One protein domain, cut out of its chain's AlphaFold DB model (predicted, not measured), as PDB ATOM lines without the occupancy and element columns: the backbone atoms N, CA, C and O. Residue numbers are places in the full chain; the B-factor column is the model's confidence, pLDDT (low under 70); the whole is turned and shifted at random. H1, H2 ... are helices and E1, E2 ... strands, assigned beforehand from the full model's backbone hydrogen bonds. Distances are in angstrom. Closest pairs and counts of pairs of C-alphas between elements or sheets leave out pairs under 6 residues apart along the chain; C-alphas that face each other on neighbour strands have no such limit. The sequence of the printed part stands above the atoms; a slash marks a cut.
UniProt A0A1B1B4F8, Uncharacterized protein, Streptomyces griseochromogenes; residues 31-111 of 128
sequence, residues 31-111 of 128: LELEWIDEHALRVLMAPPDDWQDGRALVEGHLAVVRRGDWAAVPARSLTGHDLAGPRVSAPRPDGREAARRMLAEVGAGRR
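This is residues 31 to 111 of the 128 residues of an uncharacterized protein of Streptomyces griseochromogenes (UniProt A0A1B1B4F8). A small sheet of three strands, with a long loop tied to its E3 edge, has the helix H2 sticking out from it as a free arm. The short helix H1 sits off the sheet, in the connection from E2 to E3. The printed part has 81 residues, in the order E1, E2, H1, E3, H2; the sheet's order is E1, E2, E3, antiparallel. The class is mixed, helices and strands, with under half of the residues in named elements. The whole is loose, with a radius of gyration of the C-alphas of 16.2 A, and flat, spanning 47 by 37 by 20 A.

Start with E1, residues 31 to 35, which makes a hairpin with E2, residues 40 to 45, at 173 degrees; N 34 and O 42 are 3.0 A apart, within hydrogen-bond range. E3, residues 60 to 66, is antiparallel to E2 at 159 degrees, with N 43 and O 63 2.8 A apart. Residues 60 to 61 of E3 also pair antiparallel with residues 87 to 88. H1, residues 54 to 57, and H2, residues 96 to 111, are not on the sheet and are apart from each other. In H2 every O i to N i+4 pair is within hydrogen-bond range; H1 is too short for such a pair.

Find C-alpha 31 at (304.306, 224.856, 178.695), where E1 begins and runs 14.0 A. E2 runs 15.8 A, H1 5.8 A and E3 19.2 A. H2 runs 22.4 A to C-alpha 111 at (316.197, 243.224, 156.646).

Look to the C-alphas of Gly 68 and Arg 111, the two farthest apart, at 47.6 A. The printed part has no cut. The link from E3 to H2, residues 67 to 95, is long, and its residues 72 to 77 stand free. The pLDDT is under 70 at residues 49 to 52, 54 to 57, 86 to 90 and 109 to 111.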
ATOM      1  N   LEU A  31     305.309 224.249 179.568       84.50
ATOM      2  CA  LEU A  31     304.306 224.856 178.695       84.50
ATOM      3  C   LEU A  31     303.774 226.168 179.275       84.50
ATOM      4  O   LEU A  31     303.553 227.116 178.528       84.50
ATOM      5  N   GLU A  32     303.589 226.221 180.594       87.19
ATOM      6  CA  GLU A  32     303.061 227.387 181.300       87.19
ATOM      7  C   GLU A  32     303.606 227.451 182.732       87.19
ATOM      8  O   GLU A  32     303.864 226.418 183.361       87.19
ATOM      9  N   LEU A  33     303.758 228.676 183.236       91.00
ATOM     10  CA  LEU A  33     304.089 228.987 184.621       91.00
ATOM     11  C   LEU A  33     303.101 230.027 185.140       91.00
ATOM     12  O   LEU A  33     302.938 231.080 184.525       91.00
ATOM     13  N   GLU A  34     302.491 229.750 186.286       92.81
ATOM     14  CA  GLU A  34     301.557 230.663 186.940       92.81
ATOM     15  C   GLU A  34     301.822 230.689 188.446       92.81
ATOM     16  O   GLU A  34     301.841 229.647 189.101       92.81
ATOM     17  N   TRP A  35     302.015 231.879 189.013       94.25
ATOM     18  CA  TRP A  35     302.021 232.054 190.464       94.25
ATOM     19  C   TRP A  35     300.588 231.972 190.982       94.25
ATOM     20  O   TRP A  35     299.750 232.785 190.602       94.25
ATOM     21  N   ILE A  36     300.318 230.998 191.848       95.19
ATOM     22  CA  ILE A  36     299.030 230.889 192.541       95.19
ATOM     23  C   ILE A  36     299.017 231.856 193.729       95.19
ATOM     24  O   ILE A  36     298.034 232.553 193.961       95.19
ATOM     25  N   ASP A  37     300.122 231.886 194.476       93.31
ATOM     26  CA  ASP A  37     300.348 232.761 195.623       93.31
ATOM     27  C   ASP A  37     301.863 232.984 195.832       93.31
ATOM     28  O   ASP A  37     302.681 232.555 195.015       93.31
ATOM     29  N   GLU A  38     302.250 233.668 196.913       91.56
ATOM     30  CA  GLU A  38     303.656 233.977 197.244       91.56
ATOM     31  C   GLU A  38     304.532 232.738 197.515       91.56
ATOM     32  O   GLU A  38     305.762 232.821 197.521       91.56
ATOM     33  N   HIS A  39     303.909 231.580 197.728       93.19
ATOM     34  CA  HIS A  39     304.564 230.325 198.068       93.19
ATOM     35  C   HIS A  39     304.313 229.215 197.049       93.19
ATOM     36  O   HIS A  39     305.033 228.215 197.067       93.19
ATOM     37  N   ALA A  40     303.339 229.361 196.155       92.94
ATOM     38  CA  ALA A  40     302.903 228.319 195.241       92.94
ATOM     39  C   ALA A  40     303.063 228.732 193.774       92.94
ATOM     40  O   ALA A  40     302.402 229.647 193.282       92.94
ATOM     41  N   LEU A  41     303.891 227.972 193.057       92.94
ATOM     42  CA  LEU A  41     304.070 228.081 191.612       92.94
ATOM     43  C   LEU A  41     303.426 226.874 190.925       92.94
ATOM     44  O   LEU A  41     303.812 225.728 191.173       92.94
ATOM     45  N   ARG A  42     302.463 227.128 190.041       91.31
ATOM     46  CA  ARG A  42     301.901 226.133 189.129       91.31
ATOM     47  C   ARG A  42     302.796 226.000 187.908       91.31
ATOM     48  O   ARG A  42     303.123 226.991 187.255       91.31
ATOM     49  N   VAL A  43     303.133 224.763 187.574       89.50
ATOM     50  CA  VAL A  43     303.917 224.406 186.396       89.50
ATOM     51  C   VAL A  43     303.101 223.438 185.553       89.50
ATOM     52  O   VAL A  43     302.746 222.354 186.019       89.50
ATOM     53  N   LEU A  44     302.811 223.821 184.312       86.94
ATOM     54  CA  LEU A  44     302.245 222.922 183.312       86.94
ATOM     55  C   LEU A  44     303.385 222.389 182.449       86.94
ATOM     56  O   LEU A  44     304.066 223.161 181.776       86.94
ATOM     57  N   MET A  45     303.603 221.079 182.458       84.81
ATOM     58  CA  MET A  45     304.633 220.421 181.653       84.81
ATOM     59  C   MET A  45     304.018 219.605 180.530       84.81
ATOM     60  O   MET A  45     302.897 219.115 180.643       84.81
ATOM     61  N   ALA A  46     304.780 219.414 179.461       81.12
ATOM     62  CA  ALA A  46     304.437 218.414 178.471       81.12
ATOM     63  C   ALA A  46     304.470 217.002 179.109       81.12
ATOM     64  O   ALA A  46     305.321 216.723 179.969       81.12
ATOM     65  N   PRO A  47     303.568 216.101 178.694       75.25
ATOM     66  CA  PRO A  47     303.702 214.671 178.958       75.25
ATOM     67  C   PRO A  47     305.034 214.145 178.385       75.25
ATOM     68  O   PRO A  47     305.744 214.885 177.694       75.25
ATOM     69  N   PRO A  48     305.446 212.905 178.726       71.50
ATOM     70  CA  PRO A  48     306.580 212.285 178.044       71.50
ATOM     71  C   PRO A  48     306.369 212.386 176.531       71.50
ATOM     72  O   PRO A  48     305.234 212.303 176.078       71.50
ATOM     73  N   ASP A  49     307.436 212.588 175.760       66.06
ATOM     74  CA  ASP A  49     307.340 212.537 174.297       66.06
ATOM     75  C   ASP A  49     307.266 211.070 173.857       66.06
ATOM     76  O   ASP A  49     308.224 210.482 173.353       66.06
ATOM     77  N   ASP A  50     306.138 210.430 174.147       64.62
ATOM     78  CA  ASP A  50     305.753 209.179 173.529       64.62
ATOM     79  C   ASP A  50     305.033 209.508 172.224       64.62
ATOM     80  O   ASP A  50     303.824 209.647 172.139       64.62
ATOM     81  N   TRP A  51     305.801 209.553 171.141       60.62
ATOM     82  CA  TRP A  51     305.312 209.618 169.757       60.62
ATOM     83  C   TRP A  51     304.172 208.630 169.402       60.62
ATOM     84  O   TRP A  51     303.552 208.761 168.347       60.62
ATOM     85  N   GLN A  52     303.906 207.634 170.254       67.25
ATOM     86  CA  GLN A  52     302.824 206.656 170.136       67.25
ATOM     87  C   GLN A  52     301.525 207.073 170.850       67.25
ATOM     88  O   GLN A  52     300.472 206.528 170.519       67.25
ATOM     89  N   ASP A  53     301.563 208.024 171.789       70.50
ATOM     90  CA  ASP A  53     300.378 208.532 172.479       70.50
ATOM     91  C   ASP A  53     299.925 209.863 171.866       70.50
ATOM     92  O   ASP A  53     300.474 210.939 172.104       70.50
ATOM     93  N   GLY A  54     298.848 209.816 171.081       67.25
ATOM     94  CA  GLY A  54     298.229 211.022 170.528       67.25
ATOM     95  C   GLY A  54     297.736 212.003 171.602       67.25
ATOM     96  O   GLY A  54     297.577 213.190 171.311       67.25
ATOM     97  N   ARG A  55     297.528 211.547 172.847       68.81
ATOM     98  CA  ARG A  55     297.154 212.408 173.977       68.81
ATOM     99  C   ARG A  55     298.293 213.335 174.382       68.81
ATOM    100  O   ARG A  55     298.020 214.440 174.852       68.81
ATOM    101  N   ALA A  56     299.544 212.973 174.092       68.56
ATOM    102  CA  ALA A  56     300.702 213.811 174.381       68.56
ATOM    103  C   ALA A  56     300.669 215.177 173.665       68.56
ATOM    104  O   ALA A  56     301.298 216.149 174.095       68.56
ATOM    105  N   LEU A  57     299.882 215.273 172.588       68.25
ATOM    106  CA  LEU A  57     299.679 216.498 171.814       68.25
ATOM    107  C   LEU A  57     298.681 217.472 172.456       68.25
ATOM    108  O   LEU A  57     298.727 218.667 172.155       68.25
ATOM    109  N   VAL A  58     297.775 216.982 173.307       71.50
ATOM    110  CA  VAL A  58     296.634 217.756 173.831       71.50
ATOM    111  C   VAL A  58     296.579 217.828 175.355       71.50
ATOM    112  O   VAL A  58     295.840 218.659 175.878       71.50
ATOM    113  N   GLU A  59     297.354 217.004 176.060       74.62
ATOM    114  CA  GLU A  59     297.410 216.955 177.521       74.62
ATOM    115  C   GLU A  59     298.682 217.602 178.076       74.62
ATOM    116  O   GLU A  59     299.686 217.771 177.380       74.62
ATOM    117  N   GLY A  60     298.638 217.957 179.358       77.75
ATOM    118  CA  GLY A  60     299.780 218.437 180.124       77.75
ATOM    119  C   GLY A  60     299.831 217.749 181.482       77.75
ATOM    120  O   GLY A  60     298.886 217.099 181.909       77.75
ATOM    121  N   HIS A  61     300.947 217.843 182.186       80.62
ATOM    122  CA  HIS A  61     301.043 217.370 183.562       80.62
ATOM    123  C   HIS A  61     301.226 218.574 184.476       80.62
ATOM    124  O   HIS A  61     302.144 219.374 184.280       80.62
ATOM    125  N   LEU A  62     300.331 218.712 185.452       84.56
ATOM    126  CA  LEU A  62     300.339 219.826 186.391       84.56
ATOM    127  C   LEU A  62     301.138 219.447 187.634       84.56
ATOM    128  O   LEU A  62     300.853 218.437 188.272       84.56
ATOM    129  N   ALA A  63     302.080 220.303 188.012       86.19
ATOM    130  CA  ALA A  63     302.737 220.270 189.310       86.19
ATOM    131  C   ALA A  63     302.530 221.607 190.026       86.19
ATOM    132  O   ALA A  63     302.518 222.667 189.396       86.19
ATOM    133  N   VAL A  64     302.371 221.558 191.348       89.25
ATOM    134  CA  VAL A  64     302.345 222.753 192.196       89.25
ATOM    135  C   VAL A  64     303.521 222.668 193.149       89.25
ATOM    136  O   VAL A  64     303.522 221.855 194.071       89.25
ATOM    137  N   VAL A  65     304.510 223.528 192.930       90.06
ATOM    138  CA  VAL A  65     305.681 223.627 193.797       90.06
ATOM    139  C   VAL A  65     305.346 224.584 194.932       90.06
ATOM    140  O   VAL A  65     305.040 225.749 194.677       90.06
ATOM    141  N   ARG A  66     305.408 224.106 196.180       90.75
ATOM    142  CA  ARG A  66     305.191 224.931 197.376       90.75
ATOM    143  C   ARG A  66     306.484 225.150 198.143       90.75
ATOM    144  O   ARG A  66     307.078 224.188 198.621       90.75
ATOM    145  N   ARG A  67     306.896 226.409 198.285       90.00
ATOM    146  CA  ARG A  67     308.128 226.806 198.975       90.00
ATOM    147  C   ARG A  67     307.979 228.172 199.639       90.00
ATOM    148  O   ARG A  67     307.410 229.089 199.062       90.00
ATOM    149  N   GLY A  68     308.531 228.310 200.841       90.62
ATOM    150  CA  GLY A  68     308.574 229.589 201.558       90.62
ATOM    151  C   GLY A  68     309.738 230.494 201.141       90.62
ATOM    152  O   GLY A  68     309.742 231.679 201.448       90.62
ATOM    153  N   ASP A  69     310.735 229.940 200.454       90.75
ATOM    154  CA  ASP A  69     312.048 230.549 200.255       90.75
ATOM    155  C   ASP A  69     312.302 231.021 198.819       90.75
ATOM    156  O   ASP A  69     313.456 231.232 198.465       90.75
ATOM    157  N   TRP A  70     311.261 231.220 197.998       89.56
ATOM    158  CA  TRP A  70     311.375 231.523 196.558       89.56
ATOM    159  C   TRP A  70     312.400 232.606 196.196       89.56
ATOM    160  O   TRP A  70     313.090 232.476 195.188       89.56
ATOM    161  N   ALA A  71     312.554 233.636 197.032       87.62
ATOM    162  CA  ALA A  71     313.518 234.717 196.816       87.62
ATOM    163  C   ALA A  71     314.994 234.287 196.941       87.62
ATOM    164  O   ALA A  71     315.874 234.940 196.384       87.62
ATOM    165  N   ALA A  72     315.274 233.210 197.672       90.00
ATOM    166  CA  ALA A  72     316.616 232.691 197.925       90.00
ATOM    167  C   ALA A  72     316.954 231.453 197.075       90.00
ATOM    168  O   ALA A  72     318.070 230.935 197.154       90.00
ATOM    169  N   VAL A  73     316.008 230.965 196.266       86.50
ATOM    170  CA  VAL A  73     316.164 229.734 195.489       86.50
ATOM    171  C   VAL A  73     317.169 229.934 194.345       86.50
ATOM    172  O   VAL A  73     316.960 230.795 193.488       86.50
ATOM    173  N   PRO A  74     318.242 229.123 194.261       88.00
ATOM    174  CA  PRO A  74     319.171 229.179 193.140       88.00
ATOM    175  C   PRO A  74     318.487 228.801 191.825       88.00
ATOM    176  O   PRO A  74     317.591 227.951 191.792       88.00
ATOM    177  N   ALA A  75     318.957 229.361 190.713       83.94
ATOM    178  CA  ALA A  75     318.483 228.954 189.395       83.94
ATOM    179  C   ALA A  75     318.684 227.440 189.181       83.94
ATOM    180  O   ALA A  75     319.712 226.887 189.568       83.94
ATOM    181  N   ARG A  76     317.720 226.785 188.512       80.25
ATOM    182  CA  ARG A  76     317.761 225.348 188.155       80.25
ATOM    183  C   ARG A  76     317.840 224.383 189.351       80.25
ATOM    184  O   ARG A  76     318.387 223.295 189.221       80.25
ATOM    185  N   SER A  77     317.300 224.774 190.501       84.38
ATOM    186  CA  SER A  77     317.325 223.960 191.725       84.38
ATOM    187  C   SER A  77     316.062 223.130 191.970       84.38
ATOM    188  O   SER A  77     316.025 222.372 192.934       84.38
ATOM    189  N   LEU A  78     315.033 223.256 191.123       83.50
ATOM    190  CA  LEU A  78     313.859 222.387 191.198       83.50
ATOM    191  C   LEU A  78     314.235 220.972 190.770       83.50
ATOM    192  O   LEU A  78     314.822 220.764 189.706       83.50
ATOM    193  N   THR A  79     313.877 220.012 191.607       81.38
ATOM    194  CA  THR A  79     314.127 218.596 191.380       81.38
ATOM    195  C   THR A  79     312.924 217.926 190.730       81.38
ATOM    196  O   THR A  79     311.810 218.455 190.701       81.38
ATOM    197  N   GLY A  80     313.133 216.706 190.240       77.00
ATOM    198  CA  GLY A  80     312.047 215.870 189.742       77.00
ATOM    199  C   GLY A  80     310.950 215.602 190.779       77.00
ATOM    200  O   GLY A  80     309.779 215.520 190.418       77.00
ATOM    201  N   HIS A  81     311.315 215.535 192.064       77.94
ATOM    202  CA  HIS A  81     310.368 215.358 193.164       77.94
ATOM    203  C   HIS A  81     309.476 216.586 193.362       77.94
ATOM    204  O   HIS A  81     308.263 216.441 193.487       77.94
ATOM    205  N   ASP A  82     310.057 217.790 193.316       81.81
ATOM    206  CA  ASP A  82     309.305 219.050 193.440       81.81
ATOM    207  C   ASP A  82     308.277 219.208 192.320       81.81
ATOM    208  O   ASP A  82     307.209 219.789 192.499       81.81
ATOM    209  N   LEU A  83     308.618 218.676 191.149       80.69
ATOM    210  CA  LEU A  83     307.793 218.713 189.956       80.69
ATOM    211  C   LEU A  83     306.955 217.448 189.781       80.69
ATOM    212  O   LEU A  83     306.412 217.242 188.706       80.69
ATOM    213  N   ALA A  84     306.812 216.600 190.794       76.62
ATOM    214  CA  ALA A  84     305.916 215.460 190.705       76.62
ATOM    215  C   ALA A  84     304.452 215.912 190.853       76.62
ATOM    216  O   ALA A  84     304.111 216.704 191.732       76.62
ATOM    217  N   GLY A  85     303.562 215.413 189.997       70.94
ATOM    218  CA  GLY A  85     302.169 215.849 190.002       70.94
ATOM    219  C   GLY A  85     301.249 214.981 189.147       70.94
ATOM    220  O   GLY A  85     301.725 214.122 188.396       70.94
ATOM    221  N   PRO A  86     299.924 215.157 189.286       69.56
ATOM    222  CA  PRO A  86     298.947 214.375 188.544       69.56
ATOM    223  C   PRO A  86     299.032 214.633 187.034       69.56
ATOM    224  O   PRO A  86     299.232 215.764 186.575       69.56
ATOM    225  N   ARG A  87     298.809 213.575 186.246       67.69
ATOM    226  CA  ARG A  87     298.521 213.711 184.815       67.69
ATOM    227  C   ARG A  87     297.109 214.276 184.683       67.69
ATOM    228  O   ARG A  87     296.156 213.623 185.100       67.69
ATOM    229  N   VAL A  88     296.971 215.491 184.162       66.62
ATOM    230  CA  VAL A  88     295.667 216.153 184.030       66.62
ATOM    231  C   VAL A  88     295.524 216.637 182.604       66.62
ATOM    232  O   VAL A  88     296.309 217.460 182.158       66.62
ATOM    233  N   SER A  89     294.491 216.193 181.896       65.75
ATOM    234  CA  SER A  89     294.181 216.727 180.572       65.75
ATOM    235  C   SER A  89     293.910 218.235 180.676       65.75
ATOM    236  O   SER A  89     292.827 218.668 181.064       65.75
ATOM    237  N   ALA A  90     294.924 219.037 180.369       69.00
ATOM    238  CA  ALA A  90     294.870 220.486 180.309       69.00
ATOM    239  C   ALA A  90     295.216 220.896 178.874       69.00
ATOM    240  O   ALA A  90     296.224 220.409 178.355       69.00
ATOM    241  N   PRO A  91     294.410 221.761 178.229       70.00
ATOM    242  CA  PRO A  91     294.678 222.187 176.867       70.00
ATOM    243  C   PRO A  91     296.085 222.762 176.749       70.00
ATOM    244  O   PRO A  91     296.438 223.726 177.428       70.00
ATOM    245  N   ARG A  92     296.884 222.181 175.860       72.06
ATOM    246  CA  ARG A  92     298.188 222.732 175.508       72.06
ATOM    247  C   ARG A  92     298.002 224.129 174.885       72.06
ATOM    248  O   ARG A  92     297.261 224.240 173.904       72.06
ATOM    249  N   PRO A  93     298.666 225.186 175.391       74.25
ATOM    250  CA  PRO A  93     298.556 226.522 174.808       74.25
ATOM    251  C   PRO A  93     299.000 226.541 173.336       74.25
ATOM    252  O   PRO A  93     300.069 226.022 172.999       74.25
ATOM    253  N   ASP A  94     298.210 227.158 172.445       78.44
ATOM    254  CA  ASP A  94     298.616 227.341 171.044       78.44
ATOM    255  C   ASP A  94     299.646 228.476 170.936       78.44
ATOM    256  O   ASP A  94     299.320 229.664 170.942       78.44
ATOM    257  N   GLY A  95     300.917 228.098 170.819       77.69
ATOM    258  CA  GLY A  95     302.035 229.030 170.684       77.69
ATOM    259  C   GLY A  95     302.190 229.669 169.298       77.69
ATOM    260  O   GLY A  95     303.131 230.441 169.110       77.69
ATOM    261  N   ARG A  96     301.332 229.373 168.305       81.88
ATOM    262  CA  ARG A  96     301.538 229.836 166.917       81.88
ATOM    263  C   ARG A  96     301.618 231.346 166.774       81.88
ATOM    264  O   ARG A  96     302.471 231.824 166.033       81.88
ATOM    265  N   GLU A  97     300.759 232.099 167.453       84.44
ATOM    266  CA  GLU A  97     300.777 233.563 167.355       84.44
ATOM    267  C   GLU A  97     302.023 234.170 168.003       84.44
ATOM    268  O   GLU A  97     302.665 235.040 167.414       84.44
ATOM    269  N   ALA A  98     302.433 233.661 169.167       82.38
ATOM    270  CA  ALA A  98     303.684 234.070 169.802       82.38
ATOM    271  C   ALA A  98     304.892 233.760 168.900       82.38
ATOM    272  O   ALA A  98     305.732 234.628 168.664       82.38
ATOM    273  N   ALA A  99     304.930 232.564 168.305       82.19
ATOM    274  CA  ALA A  99     305.972 232.172 167.361       82.19
ATOM    275  C   ALA A  99     305.984 233.063 166.109       82.19
ATOM    276  O   ALA A  99     307.046 233.516 165.683       82.19
ATOM    277  N   ARG A 100     304.812 233.368 165.534       87.50
ATOM    278  CA  ARG A 100     304.681 234.285 164.388       87.50
ATOM    279  C   ARG A 100     305.238 235.669 164.714       87.50
ATOM    280  O   ARG A 100     305.986 236.212 163.902       87.50
ATOM    281  N   ARG A 101     304.925 236.217 165.894       87.62
ATOM    282  CA  ARG A 101     305.452 237.515 166.353       87.62
ATOM    283  C   ARG A 101     306.972 237.493 166.497       87.62
ATOM    284  O   ARG A 101     307.638 238.322 165.884       87.62
ATOM    285  N   MET A 102     307.527 236.496 167.188       87.31
ATOM    286  CA  MET A 102     308.983 236.349 167.342       87.31
ATOM    287  C   MET A 102     309.701 236.224 165.990       87.31
ATOM    288  O   MET A 102     310.727 236.861 165.753       87.31
ATOM    289  N   LEU A 103     309.155 235.429 165.065       88.56
ATOM    290  CA  LEU A 103     309.717 235.278 163.720       88.56
ATOM    291  C   LEU A 103     309.653 236.585 162.919       88.56
ATOM    292  O   LEU A 103     310.586 236.888 162.170       88.56
ATOM    293  N   ALA A 104     308.588 237.374 163.081       89.44
ATOM    294  CA  ALA A 104     308.466 238.682 162.448       89.44
ATOM    295  C   ALA A 104     309.518 239.675 162.974       89.44
ATOM    296  O   ALA A 104     310.148 240.365 162.169       89.44
ATOM    297  N   GLU A 105     309.757 239.703 164.287       86.81
ATOM    298  CA  GLU A 105     310.777 240.544 164.933       86.81
ATOM    299  C   GLU A 105     312.193 240.189 164.457       86.81
ATOM    300  O   GLU A 105     312.939 241.052 163.982       86.81
ATOM    301  N   VAL A 106     312.546 238.899 164.478       86.69
ATOM    302  CA  VAL A 106     313.850 238.413 163.988       86.69
ATOM    303  C   VAL A 106     314.016 238.693 162.490       86.69
ATOM    304  O   VAL A 106     315.089 239.103 162.033       86.69
ATOM    305  N   GLY A 107     312.952 238.506 161.706       80.69
ATOM    306  CA  GLY A 107     312.937 238.794 160.273       80.69
ATOM    307  C   GLY A 107     313.104 240.284 159.951       80.69
ATOM    308  O   GLY A 107     313.780 240.626 158.979       80.69
ATOM    309  N   ALA A 108     312.547 241.178 160.770       74.19
ATOM    310  CA  ALA A 108     312.716 242.622 160.622       74.19
ATOM    311  C   ALA A 108     314.168 243.057 160.872       74.19
ATOM    312  O   ALA A 108     314.730 243.792 160.058       74.19
ATOM    313  N   GLY A 109     314.822 242.517 161.906       64.31
ATOM    314  CA  GLY A 109     316.247 242.764 162.160       64.31
ATOM    315  C   GLY A 109     317.157 242.275 161.024       64.31
ATOM    316  O   GLY A 109     318.156 242.916 160.692       64.31
ATOM    317  N   ARG A 110     316.781 241.178 160.354       58.78
ATOM    318  CA  ARG A 110     317.535 240.625 159.217       58.78
ATOM    319  C   ARG A 110     317.446 241.501 157.953       58.78
ATOM    320  O   ARG A 110     318.392 241.514 157.170       58.78
ATOM    321  N   ARG A 111     316.367 242.281 157.776       55.66
ATOM    322  CA  ARG A 111     316.197 243.224 156.646       55.66
ATOM    323  C   ARG A 111     317.009 244.516 156.785       55.66
ATOM    324  O   ARG A 111     317.337 245.120 155.771       55.66
TER     325      ARG A 111